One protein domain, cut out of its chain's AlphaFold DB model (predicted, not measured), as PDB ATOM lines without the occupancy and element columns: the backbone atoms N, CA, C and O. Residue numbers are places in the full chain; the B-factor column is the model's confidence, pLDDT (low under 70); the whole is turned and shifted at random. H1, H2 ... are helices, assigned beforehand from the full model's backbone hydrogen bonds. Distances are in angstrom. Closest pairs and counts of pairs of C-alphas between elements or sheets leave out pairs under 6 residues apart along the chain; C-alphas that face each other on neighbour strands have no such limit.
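What this domain is: This is residues 54 to 101 of the 101 residues of the protein "Anti-sigma-28 factor" of Desulfovibrio alaskensis (strain ATCC BAA 1058 / DSM 17464 / G20) (UniProt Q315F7). Look for an open, flat U with an empty middle: H1 and H2 make one arm, residues 78 to 84 cross over at one end, and H3 folds back as the other arm. The printed part has 48 residues with three named helices, H1, H2 and H3 in that order, and no named strand; its class is all helix. It is extended, with a radius of gyration of the C-alphas of 15.3 A and spans of 39 by 29 by 11 A.

How they stand to each other: Begin at H1, residues 54 to 60; a tight link of 5 residues leads to H2, residues 66 to 77. From there a short link of 7 residues leads to H3, residues 85 to 100. H1 and H2 are apart, H2 and H3 are apart, and H1 and H3 are apart. In H1, H2 and H3 every O i to N i+4 pair is within hydrogen-bond range.

Where its parts are: Find C-alpha 54 at (167.659, 68.632, 132.664), where H1 begins. H2 runs 16.5 A from C-alpha 66 at (152.568, 53.445, 130.521) to C-alpha 77. H3, the longest helix, runs 23.0 A to C-alpha 100 at (154.896, 69.485, 155.900).

The domain as a whole: The C-alphas farthest apart, those of Ser 78 and Ala 101, are 39.1 A apart. The printed part has no cut and no long link, and it ends at the chain's last residue. Mean pLDDT of the printed part is 90.2; residues 100 to 101 are under 70.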
ATOM      1  N   ALA A  54     168.343  69.431 131.648       88.62
ATOM      2  CA  ALA A  54     167.659  68.632 132.664       88.62
ATOM      3  C   ALA A  54     166.199  69.081 132.862       88.62
ATOM      4  O   ALA A  54     165.303  68.255 133.034       88.62
ATOM      5  N   TYR A  55     165.948  70.392 132.813       87.12
ATOM      6  CA  TYR A  55     164.612  70.963 132.955       87.12
ATOM      7  C   TYR A  55     163.711  70.658 131.751       87.12
ATOM      8  O   TYR A  55     162.560  70.260 131.934       87.12
ATOM      9  N   THR A  56     164.222  70.794 130.523       85.88
ATOM     10  CA  THR A  56     163.474  70.426 129.310       85.88
ATOM     11  C   THR A  56     163.203  68.925 129.267       85.88
ATOM     12  O   THR A  56     162.081  68.524 128.963       85.88
ATOM     13  N   GLY A  57     164.174  68.096 129.666       84.56
ATOM     14  CA  GLY A  57     163.999  66.654 129.826       84.56
ATOM     15  C   GLY A  57     162.878  66.310 130.811       84.56
ATOM     16  O   GLY A  57     161.977  65.536 130.481       84.56
ATOM     17  N   ALA A  58     162.864  66.955 131.980       83.31
ATOM     18  CA  ALA A  58     161.815  66.768 132.981       83.31
ATOM     19  C   ALA A  58     160.421  67.159 132.458       83.31
ATOM     20  O   ALA A  58     159.464  66.427 132.691       83.31
ATOM     21  N   LEU A  59     160.304  68.260 131.706       82.38
ATOM     22  CA  LEU A  59     159.037  68.689 131.095       82.38
ATOM     23  C   LEU A  59     158.570  67.781 129.953       82.38
ATOM     24  O   LEU A  59     157.373  67.628 129.739       82.38
ATOM     25  N   SER A  60     159.506  67.201 129.202       83.38
ATOM     26  CA  SER A  60     159.196  66.281 128.099       83.38
ATOM     27  C   SER A  60     158.838  64.869 128.570       83.38
ATOM     28  O   SER A  60     158.413  64.034 127.771       83.38
ATOM     29  N   THR A  61     159.027  64.587 129.862       83.12
ATOM     30  CA  THR A  61     158.753  63.271 130.432       83.12
ATOM     31  C   THR A  61     157.245  63.002 130.412       83.12
ATOM     32  O   THR A  61     156.470  63.858 130.839       83.12
ATOM     33  N   PRO A  62     156.797  61.817 129.957       84.06
ATOM     34  CA  PRO A  62     155.385  61.470 129.978       84.06
ATOM     35  C   PRO A  62     154.806  61.535 131.392       84.06
ATOM     36  O   PRO A  62     155.316  60.890 132.310       84.06
ATOM     37  N   GLU A  63     153.683  62.238 131.534       84.56
ATOM     38  CA  GLU A  63     152.903  62.301 132.780       84.56
ATOM     39  C   GLU A  63     152.529  60.898 133.292       84.56
ATOM     40  O   GLU A  63     152.489  60.631 134.494       84.56
ATOM     41  N   ILE A  64     152.290  59.964 132.364       90.44
ATOM     42  CA  ILE A  64     151.943  58.576 132.668       90.44
ATOM     43  C   ILE A  64     153.059  57.649 132.188       90.44
ATOM     44  O   ILE A  64     153.353  57.540 130.998       90.44
ATOM     45  N   ARG A  65     153.625  56.882 133.123       92.62
ATOM     46  CA  ARG A  65     154.554  55.787 132.815       92.62
ATOM     47  C   ARG A  65     153.785  54.543 132.374       92.62
ATOM     48  O   ARG A  65     153.528  53.653 133.183       92.62
ATOM     49  N   HIS A  66     153.403  54.504 131.100       93.56
ATOM     50  CA  HIS A  66     152.568  53.445 130.521       93.56
ATOM     51  C   HIS A  66     153.104  52.026 130.761       93.56
ATOM     52  O   HIS A  66     152.329  51.153 131.137       93.56
ATOM     53  N   GLU A  67     154.414  51.814 130.619       93.56
ATOM     54  CA  GLU A  67     155.067  50.519 130.860       93.56
ATOM     55  C   GLU A  67     154.829  50.011 132.289       93.56
ATOM     56  O   GLU A  67     154.325  48.909 132.490       93.56
ATOM     57  N   LYS A  68     155.072  50.865 133.290       94.81
ATOM     58  CA  LYS A  68     154.839  50.532 134.700       94.81
ATOM     59  C   LYS A  68     153.368  50.219 134.987       94.81
ATOM     60  O   LYS A  68     153.058  49.370 135.817       94.81
ATOM     61  N   VAL A  69     152.450  50.934 134.337       96.38
ATOM     62  CA  VAL A  69     151.011  50.679 134.487       96.38
ATOM     63  C   VAL A  69     150.638  49.324 133.886       96.38
ATOM     64  O   VAL A  69     149.853  48.606 134.500       96.38
ATOM     65  N   ALA A  70     151.184  48.975 132.720       96.69
ATOM     66  CA  ALA A  70     150.960  47.677 132.089       96.69
ATOM     67  C   ALA A  70     151.479  46.532 132.973       96.69
ATOM     68  O   ALA A  70     150.704  45.650 133.323       96.69
ATOM     69  N   GLU A  71     152.719  46.630 133.462       96.75
ATOM     70  CA  GLU A  71     153.315  45.635 134.367       96.75
ATOM     71  C   GLU A  71     152.444  45.386 135.611       96.75
ATOM     72  O   GLU A  71     152.169  44.246 135.987       96.75
ATOM     73  N   ILE A  72     151.963  46.453 136.259       95.69
ATOM     74  CA  ILE A  72     151.108  46.319 137.446       95.69
ATOM     75  C   ILE A  72     149.768  45.667 137.082       95.69
ATOM     76  O   ILE A  72     149.286  44.825 137.839       95.69
ATOM     77  N   LYS A  73     149.165  46.029 135.943       96.31
ATOM     78  CA  LYS A  73     147.911  45.414 135.479       96.31
ATOM     79  C   LYS A  73     148.079  43.915 135.244       96.31
ATOM     80  O   LYS A  73     147.234  43.149 135.703       96.31
ATOM     81  N   ASP A  74     149.174  43.504 134.617       97.31
ATOM     82  CA  ASP A  74     149.468  42.094 134.352       97.31
ATOM     83  C   ASP A  74     149.664  41.309 135.658       97.31
ATOM     84  O   ASP A  74     149.135  40.206 135.828       97.31
ATOM     85  N   ARG A  75     150.339  41.908 136.645       96.75
ATOM     86  CA  ARG A  75     150.490  41.331 137.992       96.75
ATOM     87  C   ARG A  75     149.169  41.213 138.751       96.75
ATOM     88  O   ARG A  75     148.981  40.281 139.527       96.75
ATOM     89  N   ILE A  76     148.247  42.155 138.553       96.44
ATOM     90  CA  ILE A  76     146.901  42.072 139.135       96.44
ATOM     91  C   ILE A  76     146.113  40.940 138.467       96.44
ATOM     92  O   ILE A  76     145.504  40.137 139.168       96.44
ATOM     93  N   ALA A  77     146.154  40.842 137.134       96.50
ATOM     94  CA  ALA A  77     145.437  39.817 136.374       96.50
ATOM     95  C   ALA A  77     145.934  38.389 136.667       96.50
ATOM     96  O   ALA A  77     145.129  37.467 136.757       96.50
ATOM     97  N   SER A  78     147.243  38.214 136.861       97.00
ATOM     98  CA  SER A  78     147.857  36.935 137.260       97.00
ATOM     99  C   SER A  78     147.635  36.568 138.733       97.00
ATOM    100  O   SER A  78     147.935  35.448 139.136       97.00
ATOM    101  N   GLY A  79     147.105  37.485 139.552       95.12
ATOM    102  CA  GLY A  79     146.921  37.282 140.993       95.12
ATOM    103  C   GLY A  79     148.208  37.402 141.821       95.12
ATOM    104  O   GLY A  79     148.182  37.201 143.033       95.12
ATOM    105  N   GLU A  80     149.329  37.773 141.202       95.00
ATOM    106  CA  GLU A  80     150.634  37.944 141.855       95.00
ATOM    107  C   GLU A  80     150.802  39.324 142.520       95.00
ATOM    108  O   GLU A  80     151.813  39.626 143.167       95.00
ATOM    109  N   TYR A  81     149.812  40.204 142.374       94.69
ATOM    110  CA  TYR A  81     149.801  41.495 143.042       94.69
ATOM    111  C   TYR A  81     149.463  41.348 144.532       94.69
ATOM    112  O   TYR A  81     148.304  41.269 144.938       94.69
ATOM    113  N   ARG A  82     150.502  41.350 145.371       94.38
ATOM    114  CA  ARG A  82     150.367  41.313 146.831       94.38
ATOM    115  C   ARG A  82     150.279  42.717 147.423       94.38
ATOM    116  O   ARG A  82     151.168  43.544 147.227       94.38
ATOM    117  N   ILE A  83     149.242  42.947 148.222       93.31
ATOM    118  CA  ILE A  83     149.073  44.170 149.010       93.31
ATOM    119  C   ILE A  83     149.849  44.027 150.326       93.31
ATOM    120  O   ILE A  83     149.601  43.097 151.095       93.31
ATOM    121  N   ASP A  84     150.778  44.948 150.593       95.19
ATOM    122  CA  ASP A  84     151.496  45.042 151.869       95.19
ATOM    123  C   ASP A  84     151.042  46.283 152.649       95.19
ATOM    124  O   ASP A  84     151.361  47.425 152.302       95.19
ATOM    125  N   SER A  85     150.299  46.053 153.733       95.19
ATOM    126  CA  SER A  85     149.756  47.108 154.590       95.19
ATOM    127  C   SER A  85     150.835  47.958 155.264       95.19
ATOM    128  O   SER A  85     150.612  49.147 155.495       95.19
ATOM    129  N   LYS A  86     152.011  47.390 155.572       95.56
ATOM    130  CA  LYS A  86     153.112  48.150 156.189       95.56
ATOM    131  C   LYS A  86     153.706  49.135 155.194       95.56
ATOM    132  O   LYS A  86     153.993  50.274 155.553       95.56
ATOM    133  N   ASP A  87     153.857  48.715 153.944       94.25
ATOM    134  CA  ASP A  87     154.374  49.579 152.885       94.25
ATOM    135  C   ASP A  87     153.393  50.685 152.497       94.25
ATOM    136  O   ASP A  87     153.826  51.799 152.201       94.25
ATOM    137  N   ILE A  88     152.083  50.424 152.561       95.00
ATOM    138  CA  ILE A  88     151.059  51.469 152.409       95.00
ATOM    139  C   ILE A  88     151.194  52.508 153.525       95.00
ATOM    140  O   ILE A  88     151.322  53.696 153.236       95.00
ATOM    141  N   ALA A  89     151.222  52.072 154.789       95.12
ATOM    142  CA  ALA A  89     151.337  52.978 155.932       95.12
ATOM    143  C   ALA A  89     152.625  53.819 155.880       95.12
ATOM    144  O   ALA A  89     152.595  55.021 156.140       95.12
ATOM    145  N   ARG A  90     153.749  53.209 155.482       94.38
ATOM    146  CA  ARG A  90     155.030  53.907 155.311       94.38
ATOM    147  C   ARG A  90     154.957  54.995 154.239       94.38
ATOM    148  O   ARG A  90     155.477  56.085 154.453       94.38
ATOM    149  N   LYS A  91     154.340  54.704 153.088       94.00
ATOM    150  CA  LYS A  91     154.180  55.679 151.996       94.00
ATOM    151  C   LYS A  91     153.254  56.821 152.391       94.00
ATOM    152  O   LYS A  91     153.595  57.961 152.128       94.00
ATOM    153  N   LEU A  92     152.161  56.518 153.090       93.56
ATOM    154  CA  LEU A  92     151.245  57.535 153.600       93.56
ATOM    155  C   LEU A  92     151.959  58.519 154.537       93.56
ATOM    156  O   LEU A  92     151.821  59.725 154.379       93.56
ATOM    157  N   LEU A  93     152.765  58.007 155.475       93.56
ATOM    158  CA  LEU A  93     153.547  58.858 156.373       93.56
ATOM    159  C   LEU A  93     154.584  59.694 155.613       93.56
ATOM    160  O   LEU A  93     154.791  60.852 155.956       93.56
ATOM    161  N   ARG A  94     155.228  59.120 154.589       93.56
ATOM    162  CA  ARG A  94     156.197  59.852 153.766       93.56
ATOM    163  C   ARG A  94     155.543  61.014 153.024       93.56
ATOM    164  O   ARG A  94     156.089  62.111 153.033       93.56
ATOM    165  N   ASP A  95     154.390  60.771 152.414       90.88
ATOM    166  CA  ASP A  95     153.666  61.800 151.672       90.88
ATOM    167  C   ASP A  95     153.225  62.947 152.609       90.88
ATOM    168  O   ASP A  95     153.312  64.111 152.227       90.88
ATOM    169  N   GLU A  96     152.852  62.642 153.859       87.25
ATOM    170  CA  GLU A  96     152.569  63.653 154.893       87.25
ATOM    171  C   GLU A  96     153.826  64.453 155.279       87.25
ATOM    172  O   GLU A  96     153.784  65.678 155.365       87.25
ATOM    173  N   THR A  97     154.973  63.791 155.476       85.25
ATOM    174  CA  THR A  97     156.223  64.495 155.811       85.25
ATOM    175  C   THR A  97     156.736  65.368 154.671       85.25
ATOM    176  O   THR A  97     157.230  66.457 154.940       85.25
ATOM    177  N   ASP A  98     156.591  64.926 153.420       84.25
ATOM    178  CA  ASP A  98     156.966  65.711 152.237       84.25
ATOM    179  C   ASP A  98     156.034  66.923 152.042       84.25
ATOM    180  O   ASP A  98     156.439  67.913 151.440       84.25
ATOM    181  N   PHE A  99     154.790  66.867 152.539       71.00
ATOM    182  CA  PHE A  99     153.847  67.991 152.497       71.00
ATOM    183  C   PHE A  99     154.101  69.039 153.592       71.00
ATOM    184  O   PHE A  99     153.806  70.219 153.396       71.00
ATOM    185  N   LEU A 100     154.619  68.617 154.749       67.62
ATOM    186  CA  LEU A 100     154.896  69.485 155.900       67.62
ATOM    187  C   LEU A 100     156.311  70.098 155.896       67.62
ATOM    188  O   LEU A 100     156.587  70.956 156.739       67.62
ATOM    189  N   ALA A 101     157.191  69.651 154.995       54.84
ATOM    190  CA  ALA A 101     158.565  70.133 154.818       54.84
ATOM    191  C   ALA A 101     158.670  71.222 153.735       54.84
ATOM    192  O   ALA A 101     159.511  72.133 153.917       54.84
TER     193      ALA A 101